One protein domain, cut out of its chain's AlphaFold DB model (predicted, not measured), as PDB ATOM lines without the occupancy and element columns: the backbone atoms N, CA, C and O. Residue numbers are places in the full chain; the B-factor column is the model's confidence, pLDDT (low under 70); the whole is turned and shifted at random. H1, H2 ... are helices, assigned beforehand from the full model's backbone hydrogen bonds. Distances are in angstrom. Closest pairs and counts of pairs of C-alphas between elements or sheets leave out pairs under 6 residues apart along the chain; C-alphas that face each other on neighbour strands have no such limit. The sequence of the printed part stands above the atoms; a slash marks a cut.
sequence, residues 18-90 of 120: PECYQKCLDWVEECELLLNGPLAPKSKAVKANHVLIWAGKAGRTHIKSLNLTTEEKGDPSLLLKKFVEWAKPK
ATOM      1  N   PRO A  18     -11.376  18.229  26.783       74.56
ATOM      2  CA  PRO A  18     -10.539  17.345  27.599       74.56
ATOM      3  C   PRO A  18      -9.732  18.109  28.662       74.56
ATOM      4  O   PRO A  18      -9.520  17.607  29.758       74.56
ATOM      5  N   GLU A  19      -9.364  19.359  28.379       80.88
ATOM      6  CA  GLU A  19      -8.588  20.217  29.284       80.88
ATOM      7  C   GLU A  19      -9.452  21.050  30.246       80.88
ATOM      8  O   GLU A  19      -8.908  21.781  31.069       80.88
ATOM      9  N   CYS A  20     -10.788  20.998  30.142       85.44
ATOM     10  CA  CYS A  20     -11.686  21.861  30.925       85.44
ATOM     11  C   CYS A  20     -11.472  21.687  32.434       85.44
ATOM     12  O   CYS A  20     -11.406  22.667  33.174       85.44
ATOM     13  N   TYR A  21     -11.309  20.439  32.878       88.25
ATOM     14  CA  TYR A  21     -11.086  20.138  34.286       88.25
ATOM     15  C   TYR A  21      -9.750  20.686  34.786       88.25
ATOM     16  O   TYR A  21      -9.733  21.385  35.793       88.25
ATOM     17  N   GLN A  22      -8.656  20.447  34.055       88.50
ATOM     18  CA  GLN A  22      -7.337  20.943  34.448       88.50
ATOM     19  C   GLN A  22      -7.304  22.476  34.476       88.50
ATOM     20  O   GLN A  22      -6.923  23.057  35.482       88.50
ATOM     21  N   LYS A  23      -7.848  23.138  33.445       90.31
ATOM     22  CA  LYS A  23      -7.973  24.605  33.411       90.31
ATOM     23  C   LYS A  23      -8.820  25.155  34.559       90.31
ATOM     24  O   LYS A  23      -8.582  26.268  35.016       90.31
ATOM     25  N   CYS A  24      -9.821  24.400  35.018       92.81
ATOM     26  CA  CYS A  24     -10.589  24.764  36.203       92.81
ATOM     27  C   CYS A  24      -9.750  24.645  37.482       92.81
ATOM     28  O   CYS A  24      -9.888  25.503  38.346       92.81
ATOM     29  N   LEU A  25      -8.911  23.614  37.616       93.00
ATOM     30  CA  LEU A  25      -8.022  23.455  38.771       93.00
ATOM     31  C   LEU A  25      -6.971  24.569  38.824       93.00
ATOM     32  O   LEU A  25      -6.848  25.214  39.861       93.00
ATOM     33  N   ASP A  26      -6.315  24.864  37.699       93.44
ATOM     34  CA  ASP A  26      -5.329  25.950  37.600       93.44
ATOM     35  C   ASP A  26      -5.974  27.302  37.964       93.44
ATOM     36  O   ASP A  26      -5.443  28.095  38.740       93.44
ATOM     37  N   TRP A  27      -7.197  27.543  37.474       95.00
ATOM     38  CA  TRP A  27      -7.968  28.739  37.821       95.00
ATOM     39  C   TRP A  27      -8.344  28.806  39.312       95.00
ATOM     40  O   TRP A  27      -8.357  29.895  39.893       95.00
ATOM     41  N   VAL A  28      -8.666  27.671  39.944       95.38
ATOM     42  CA  VAL A  28      -8.946  27.608  41.389       95.38
ATOM     43  C   VAL A  28      -7.694  27.959  42.186       95.38
ATOM     44  O   VAL A  28      -7.794  28.767  43.106       95.38
ATOM     45  N   GLU A  29      -6.532  27.428  41.807       94.56
ATOM     46  CA  GLU A  29      -5.255  27.741  42.452       94.56
ATOM     47  C   GLU A  29      -4.946  29.246  42.377       94.56
ATOM     48  O   GLU A  29      -4.689  29.884  43.401       94.56
ATOM     49  N   GLU A  30      -5.090  29.863  41.198       94.25
ATOM     50  CA  GLU A  30      -4.946  31.317  41.038       94.25
ATOM     51  C   GLU A  30      -5.918  32.107  41.931       94.25
ATOM     52  O   GLU A  30      -5.547  33.116  42.546       94.25
ATOM     53  N   CYS A  31      -7.175  31.657  42.031       94.00
ATOM     54  CA  CYS A  31      -8.161  32.279  42.910       94.00
ATOM     55  C   CYS A  31      -7.735  32.179  44.377       94.00
ATOM     56  O   CYS A  31      -7.807  33.175  45.096       94.00
ATOM     57  N   GLU A  32      -7.289  31.010  44.832       94.25
ATOM     58  CA  GLU A  32      -6.854  30.791  46.212       94.25
ATOM     59  C   GLU A  32      -5.646  31.659  46.574       94.25
ATOM     60  O   GLU A  32      -5.653  32.287  47.637       94.25
ATOM     61  N   LEU A  33      -4.667  31.796  45.674       93.81
ATOM     62  CA  LEU A  33      -3.525  32.699  45.856       93.81
ATOM     63  C   LEU A  33      -3.979  34.151  46.073       93.81
ATOM     64  O   LEU A  33      -3.509  34.833  46.990       93.81
ATOM     65  N   LEU A  34      -4.947  34.630  45.287       92.75
ATOM     66  CA  LEU A  34      -5.464  35.993  45.423       92.75
ATOM     67  C   LEU A  34      -6.343  36.182  46.668       92.75
ATOM     68  O   LEU A  34      -6.307  37.239  47.306       92.75
ATOM     69  N   LEU A  35      -7.134  35.168  47.024       92.56
ATOM     70  CA  LEU A  35      -8.033  35.171  48.181       92.56
ATOM     71  C   LEU A  35      -7.284  35.122  49.519       92.56
ATOM     72  O   LEU A  35      -7.738  35.743  50.490       92.56
ATOM     73  N   ASN A  36      -6.164  34.398  49.551       91.31
ATOM     74  CA  ASN A  36      -5.298  34.231  50.716       91.31
ATOM     75  C   ASN A  36      -4.179  35.277  50.791       91.31
ATOM     76  O   ASN A  36      -3.623  35.480  51.865       91.31
ATOM     77  N   GLY A  37      -3.868  35.963  49.688       90.00
ATOM     78  CA  GLY A  37      -2.911  37.066  49.659       90.00
ATOM     79  C   GLY A  37      -3.604  38.438  49.657       90.00
ATOM     80  O   GLY A  37      -4.107  38.873  50.695       90.00
ATOM     81  N   PRO A  38      -3.671  39.148  48.516       89.56
ATOM     82  CA  PRO A  38      -4.172  40.527  48.434       89.56
ATOM     83  C   PRO A  38      -5.591  40.753  48.970       89.56
ATOM     84  O   PRO A  38      -5.913  41.838  49.457       89.56
ATOM     85  N   LEU A  39      -6.468  39.753  48.864       88.88
ATOM     86  CA  LEU A  39      -7.846  39.855  49.336       88.88
ATOM     87  C   LEU A  39      -8.034  39.287  50.744       88.88
ATOM     88  O   LEU A  39      -9.151  39.373  51.252       88.88
ATOM     89  N   ALA A  40      -6.986  38.768  51.396       90.81
ATOM     90  CA  ALA A  40      -7.046  38.197  52.742       90.81
ATOM     91  C   ALA A  40      -7.864  39.026  53.750       90.81
ATOM     92  O   ALA A  40      -8.756  38.430  54.364       90.81
ATOM     93  N   PRO A  41      -7.670  40.362  53.873       92.31
ATOM     94  CA  PRO A  41      -8.388  41.174  54.859       92.31
ATOM     95  C   PRO A  41      -9.851  41.465  54.487       92.31
ATOM     96  O   PRO A  41     -10.584  42.042  55.289       92.31
ATOM     97  N   LYS A  42     -10.302  41.116  53.276       91.62
ATOM     98  CA  LYS A  42     -11.679  41.374  52.838       91.62
ATOM     99  C   LYS A  42     -12.657  40.356  53.426       91.62
ATOM    100  O   LYS A  42     -12.310  39.206  53.695       91.62
ATOM    101  N   SER A  43     -13.918  40.764  53.565       92.44
ATOM    102  CA  SER A  43     -14.987  39.881  54.038       92.44
ATOM    103  C   SER A  43     -15.252  38.725  53.064       92.44
ATOM    104  O   SER A  43     -15.007  38.836  51.858       92.44
ATOM    105  N   LYS A  44     -15.811  37.620  53.578       92.06
ATOM    106  CA  LYS A  44     -16.177  36.442  52.769       92.06
ATOM    107  C   LYS A  44     -17.092  36.802  51.592       92.06
ATOM    108  O   LYS A  44     -16.806  36.410  50.467       92.06
ATOM    109  N   ALA A  45     -18.098  37.646  51.819       90.94
ATOM    110  CA  ALA A  45     -19.008  38.094  50.766       90.94
ATOM    111  C   ALA A  45     -18.289  38.859  49.638       90.94
ATOM    112  O   ALA A  45     -18.572  38.652  48.460       90.94
ATOM    113  N   VAL A  46     -17.314  39.715  49.972       92.38
ATOM    114  CA  VAL A  46     -16.538  40.447  48.958       92.38
ATOM    115  C   VAL A  46     -15.619  39.501  48.182       92.38
ATOM    116  O   VAL A  46     -15.502  39.620  46.964       92.38
ATOM    117  N   LYS A  47     -15.008  38.530  48.865       93.44
ATOM    118  CA  LYS A  47     -14.226  37.458  48.236       93.44
ATOM    119  C   LYS A  47     -15.071  36.632  47.259       93.44
ATOM    120  O   LYS A  47     -14.655  36.420  46.125       93.44
ATOM    121  N   ALA A  48     -16.280  36.241  47.657       94.06
ATOM    122  CA  ALA A  48     -17.213  35.509  46.806       94.06
ATOM    123  C   ALA A  48     -17.613  36.308  45.551       94.06
ATOM    124  O   ALA A  48     -17.621  35.770  44.444       94.06
ATOM    125  N   ASN A  49     -17.846  37.618  45.689       94.00
ATOM    126  CA  ASN A  49     -18.106  38.493  44.544       94.00
ATOM    127  C   ASN A  49     -16.930  38.521  43.554       94.00
ATOM    128  O   ASN A  49     -17.160  38.463  42.347       94.00
ATOM    129  N   HIS A  50     -15.682  38.564  44.037       93.62
ATOM    130  CA  HIS A  50     -14.500  38.470  43.172       93.62
ATOM    131  C   HIS A  50     -14.471  37.147  42.391       93.62
ATOM    132  O   HIS A  50     -14.329  37.183  41.169       93.62
ATOM    133  N   VAL A  51     -14.716  36.009  43.051       94.31
ATOM    134  CA  VAL A  51     -14.795  34.691  42.392       94.31
ATOM    135  C   VAL A  51     -15.847  34.684  41.274       94.31
ATOM    136  O   VAL A  51     -15.573  34.227  40.167       94.31
ATOM    137  N   LEU A  52     -17.037  35.250  41.505       93.25
ATOM    138  CA  LEU A  52     -18.103  35.326  40.492       93.25
ATOM    139  C   LEU A  52     -17.784  36.275  39.323       93.25
ATOM    140  O   LEU A  52     -18.278  36.084  38.204       93.25
ATOM    141  N   ILE A  53     -16.986  37.317  39.564       93.31
ATOM    142  CA  ILE A  53     -16.485  38.204  38.508       93.31
ATOM    143  C   ILE A  53     -15.494  37.432  37.629       93.31
ATOM    144  O   ILE A  53     -15.667  37.404  36.408       93.31
ATOM    145  N   TRP A  54     -14.527  36.756  38.252       94.69
ATOM    146  CA  TRP A  54     -13.477  35.960  37.607       94.69
ATOM    147  C   TRP A  54     -14.010  34.745  36.843       94.69
ATOM    148  O   TRP A  54     -13.546  34.450  35.743       94.69
ATOM    149  N   ALA A  55     -15.056  34.096  37.360       92.50
ATOM    150  CA  ALA A  55     -15.731  32.978  36.699       92.50
ATOM    151  C   ALA A  55     -16.476  33.382  35.406       92.50
ATOM    152  O   ALA A  55     -16.942  32.532  34.642       92.50
ATOM    153  N   GLY A  56     -16.630  34.685  35.147       92.75
ATOM    154  CA  GLY A  56     -17.232  35.192  33.920       92.75
ATOM    155  C   GLY A  56     -18.724  34.864  33.765       92.75
ATOM    156  O   GLY A  56     -19.421  34.452  34.694       92.75
ATOM    157  N   LYS A  57     -19.257  35.099  32.559       92.19
ATOM    158  CA  LYS A  57     -20.693  34.934  32.269       92.19
ATOM    159  C   LYS A  57     -21.146  33.480  32.427       92.19
ATOM    160  O   LYS A  57     -22.188  33.243  33.030       92.19
ATOM    161  N   ALA A  58     -20.370  32.531  31.901       90.12
ATOM    162  CA  ALA A  58     -20.696  31.107  31.964       90.12
ATOM    163  C   ALA A  58     -20.771  30.617  33.416       90.12
ATOM    164  O   ALA A  58     -21.773  30.018  33.805       90.12
ATOM    165  N   GLY A  59     -19.777  30.970  34.239       91.69
ATOM    166  CA  GLY A  59     -19.763  30.583  35.643       91.69
ATOM    167  C   GLY A  59     -20.916  31.187  36.448       91.69
ATOM    168  O   GLY A  59     -21.574  30.482  37.209       91.69
ATOM    169  N   ARG A  60     -21.255  32.466  36.224       93.25
ATOM    170  CA  ARG A  60     -22.417  33.090  36.886       93.25
ATOM    171  C   ARG A  60     -23.743  32.430  36.508       93.25
ATOM    172  O   ARG A  60     -24.599  32.259  37.374       93.25
ATOM    173  N   THR A  61     -23.916  32.047  35.244       92.88
ATOM    174  CA  THR A  61     -25.105  31.303  34.800       92.88
ATOM    175  C   THR A  61     -25.187  29.940  35.486       92.88
ATOM    176  O   THR A  61     -26.259  29.573  35.964       92.88
ATOM    177  N   HIS A  62     -24.062  29.226  35.596       91.75
ATOM    178  CA  HIS A  62     -24.004  27.948  36.303       91.75
ATOM    179  C   HIS A  62     -24.399  28.099  37.781       91.75
ATOM    180  O   HIS A  62     -25.342  27.450  38.225       91.75
ATOM    181  N   ILE A  63     -23.788  29.027  38.523       92.88
ATOM    182  CA  ILE A  63     -24.132  29.259  39.936       92.88
ATOM    183  C   ILE A  63     -25.603  29.654  40.115       92.88
ATOM    184  O   ILE A  63     -26.260  29.202  41.053       92.88
ATOM    185  N   LYS A  64     -26.161  30.458  39.199       92.06
ATOM    186  CA  LYS A  64     -27.588  30.812  39.226       92.06
ATOM    187  C   LYS A  64     -28.491  29.581  39.076       92.06
ATOM    188  O   LYS A  64     -29.542  29.546  39.704       92.06
ATOM    189  N   SER A  65     -28.080  28.580  38.293       92.44
ATOM    190  CA  SER A  65     -28.848  27.340  38.096       92.44
ATOM    191  C   SER A  65     -28.886  26.423  39.324       92.44
ATOM    192  O   SER A  65     -29.797  25.611  39.446       92.44
ATOM    193  N   LEU A  66     -27.939  26.578  40.255       89.69
ATOM    194  CA  LEU A  66     -27.817  25.735  41.447       89.69
ATOM    195  C   LEU A  66     -28.752  26.145  42.601       89.69
ATOM    196  O   LEU A  66     -28.758  25.474  43.625       89.69
ATOM    197  N   ASN A  67     -29.524  27.231  42.456       89.31
ATOM    198  CA  ASN A  67     -30.477  27.730  43.463       89.31
ATOM    199  C   ASN A  67     -29.902  27.863  44.890       89.31
ATOM    200  O   ASN A  67     -30.627  27.723  45.869       89.31
ATOM    201  N   LEU A  68     -28.607  28.177  45.002       89.56
ATOM    202  CA  LEU A  68     -27.921  28.334  46.287       89.56
ATOM    203  C   LEU A  68     -28.544  29.453  47.133       89.56
ATOM    204  O   LEU A  68     -28.951  30.505  46.604       89.56
ATOM    205  N   THR A  69     -28.544  29.246  48.446       90.12
ATOM    206  CA  THR A  69     -28.945  30.239  49.447       90.12
ATOM    207  C   THR A  69     -28.010  31.454  49.439       90.12
ATOM    208  O   THR A  69     -26.917  31.443  48.861       90.12
ATOM    209  N   THR A  70     -28.439  32.554  50.062       85.94
ATOM    210  CA  THR A  70     -27.634  33.785  50.150       85.94
ATOM    211  C   THR A  70     -26.332  33.564  50.922       85.94
ATOM    212  O   THR A  70     -25.305  34.131  50.558       85.94
ATOM    213  N   GLU A  71     -26.362  32.714  51.948       86.94
ATOM    214  CA  GLU A  71     -25.190  32.368  52.758       86.94
ATOM    215  C   GLU A  71     -24.172  31.566  51.943       86.94
ATOM    216  O   GLU A  71     -22.994  31.917  51.907       86.94
ATOM    217  N   GLU A  72     -24.636  30.562  51.195       88.19
ATOM    218  CA  GLU A  72     -23.800  29.741  50.314       88.19
ATOM    219  C   GLU A  72     -23.162  30.557  49.184       88.19
ATOM    220  O   GLU A  72     -21.999  30.356  48.838       88.19
ATOM    221  N   LYS A  73     -23.895  31.529  48.628       87.56
ATOM    222  CA  LYS A  73     -23.348  32.473  47.638       87.56
ATOM    223  C   LYS A  73     -22.298  33.413  48.226       87.56
ATOM    224  O   LYS A  73     -21.511  33.971  47.468       87.56
ATOM    225  N   GLY A  74     -22.306  33.611  49.542       91.56
ATOM    226  CA  GLY A  74     -21.324  34.413  50.265       91.56
ATOM    227  C   GLY A  74     -20.053  33.650  50.636       91.56
ATOM    228  O   GLY A  74     -19.111  34.279  51.125       91.56
ATOM    229  N   ASP A  75     -20.004  32.332  50.414       94.00
ATOM    230  CA  ASP A  75     -18.846  31.499  50.723       94.00
ATOM    231  C   ASP A  75     -17.978  31.251  49.470       94.00
ATOM    232  O   ASP A  75     -18.340  30.443  48.607       94.00
ATOM    233  N   PRO A  76     -16.805  31.904  49.352       93.62
ATOM    234  CA  PRO A  76     -15.924  31.713  48.203       93.62
ATOM    235  C   PRO A  76     -15.428  30.266  48.073       93.62
ATOM    236  O   PRO A  76     -15.273  29.783  46.955       93.62
ATOM    237  N   SER A  77     -15.216  29.552  49.183       93.31
ATOM    238  CA  SER A  77     -14.713  28.176  49.150       93.31
ATOM    239  C   SER A  77     -15.767  27.206  48.620       93.31
ATOM    240  O   SER A  77     -15.446  26.290  47.862       93.31
ATOM    241  N   LEU A  78     -17.037  27.418  48.975       94.69
ATOM    242  CA  LEU A  78     -18.141  26.638  48.422       94.69
ATOM    243  C   LEU A  78     -18.307  26.892  46.920       94.69
ATOM    244  O   LEU A  78     -18.484  25.944  46.157       94.69
ATOM    245  N   LEU A  79     -18.203  28.152  46.484       94.50
ATOM    246  CA  LEU A  79     -18.282  28.501  45.065       94.50
ATOM    247  C   LEU A  79     -17.194  27.803  44.240       94.50
ATOM    248  O   LEU A  79     -17.512  27.197  43.218       94.50
ATOM    249  N   LEU A  80     -15.935  27.833  44.693       95.00
ATOM    250  CA  LEU A  80     -14.830  27.146  44.011       95.00
ATOM    251  C   LEU A  80     -15.088  25.636  43.910       95.00
ATOM    252  O   LEU A  80     -14.962  25.071  42.824       95.00
ATOM    253  N   LYS A  81     -15.568  24.995  44.986       95.06
ATOM    254  CA  LYS A  81     -15.966  23.576  44.952       95.06
ATOM    255  C   LYS A  81     -17.037  23.293  43.899       95.06
ATOM    256  O   LYS A  81     -16.923  22.306  43.177       95.06
ATOM    257  N   LYS A  82     -18.050  24.157  43.766       94.38
ATOM    258  CA  LYS A  82     -19.101  23.994  42.748       94.38
ATOM    259  C   LYS A  82     -18.565  24.109  41.325       94.38
ATOM    260  O   LYS A  82     -19.004  23.358  40.459       94.38
ATOM    261  N   PHE A  83     -17.586  24.980  41.083       93.88
ATOM    262  CA  PHE A  83     -16.918  25.048  39.782       93.88
ATOM    263  C   PHE A  83     -16.106  23.788  39.474       93.88
ATOM    264  O   PHE A  83     -16.215  23.267  38.366       93.88
ATOM    265  N   VAL A  84     -15.381  23.243  40.456       92.81
ATOM    266  CA  VAL A  84     -14.659  21.969  40.301       92.81
ATOM    267  C   VAL A  84     -15.629  20.821  40.016       92.81
ATOM    268  O   VAL A  84     -15.402  20.049  39.091       92.81
ATOM    269  N   GLU A  85     -16.738  20.723  40.757       90.94
ATOM    270  CA  GLU A  85     -17.790  19.722  40.514       90.94
ATOM    271  C   GLU A  85     -18.386  19.843  39.106       90.94
ATOM    272  O   GLU A  85     -18.657  18.832  38.460       90.94
ATOM    273  N   TRP A  86     -18.574  21.071  38.622       89.88
ATOM    274  CA  TRP A  86     -19.108  21.327  37.290       89.88
ATOM    275  C   TRP A  86     -18.132  20.960  36.171       89.88
ATOM    276  O   TRP A  86     -18.552  20.385  35.166       89.88
ATOM    277  N   ALA A  87     -16.846  21.274  36.345       88.62
ATOM    278  CA  ALA A  87     -15.796  20.979  35.374       88.62
ATOM    279  C   ALA A  87     -15.326  19.518  35.421       88.62
ATOM    280  O   ALA A  87     -14.673  19.055  34.484       88.62
ATOM    281  N   LYS A  88     -15.641  18.787  36.501       86.69
ATOM    282  CA  LYS A  88     -15.243  17.391  36.679       86.69
ATOM    283  C   LYS A  88     -15.737  16.543  35.502       86.69
ATOM    284  O   LYS A  88     -16.934  16.573  35.192       86.69
ATOM    285  N   PRO A  89     -14.862  15.738  34.867       79.12
ATOM    286  CA  PRO A  89     -15.285  14.813  33.834       79.12
ATOM    287  C   PRO A  89     -16.346  13.885  34.417       79.12
ATOM    288  O   PRO A  89     -16.147  13.254  35.461       79.12
ATOM    289  N   LYS A  90     -17.496  13.805  33.752       72.31
ATOM    290  CA  LYS A  90     -18.501  12.810  34.112       72.31
ATOM    291  C   LYS A  90     -17.942  11.455  33.705       72.31
ATOM    292  O   LYS A  90     -17.889  11.151  32.516       72.31
TER     293      LYS A  90
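Overview. This is residues 18 to 90 of the 120 residues of an uncharacterized protein of Pocillopora damicornis (UniProt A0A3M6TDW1). The long helix H1 and the helix H5 run side by side in opposite ways, and H2 packs on the beginning of H5 to make a three-helix bundle, in which H1 and H2 come close without clearly touching. H3 crosses H5 on the side away from H1, and the four-residue H4 sits at the corner before H5. The printed part has 73 residues with five named helices, H1 to H5 in chain order, and no named strand, and its class is all helix. It is compact, with a radius of gyration of the C-alphas of 11.9 A and spans of 36 by 26 by 17 A.

Along the chain. Find C-alpha 20 at (-11.686, 21.861, 30.925); from there H1, residues 20 to 36, runs 24.2 A to C-alpha 36 at (-5.298, 34.231, 50.716). H2 is residues 44 to 54, 15.4 A; H3 is residues 56 to 65, 14.6 A; H4 is residues 70 to 73, 5.1 A. H5, residues 76 to 87, runs 16.7 A and ends at (-15.796, 20.979, 35.374).

Arrangement. Start at H1, which touches H5 at a shallow tilt of 9 degrees, opposite ways; their closest C-alphas, Tyr 21 and Ala 87, are 4.9 A apart. H5 is the hub, touching four helices. With residues 76 to 80 alone it touches H2, the same way at a shallow tilt of 33 degrees, only just short of steep; look at the C-alphas of Ala 48 and Pro 76, the closest, 4.2 A apart. H3 and H5 only just touch, about perpendicular at 87 degrees, with the C-alphas of Gly 59 and Phe 83 closest at 7.5 A. H4 and H5 touch only at the corner, only just, with 3 pairs of C-alphas within 8 A, the closest Glu 72 and Leu 78 at 6.7 A. H1 is apart from H3 and H4. In H1, H2, H3 and H5 every O i to N i+4 pair is within hydrogen-bond range; H4 is too short for one.

Size, cuts and confidence. The C-alphas of Pro 41 and Lys 90, the two farthest apart, are 36.6 A apart. The printed part has no cut, no link is long, and no printed residue is under 70 in pLDDT.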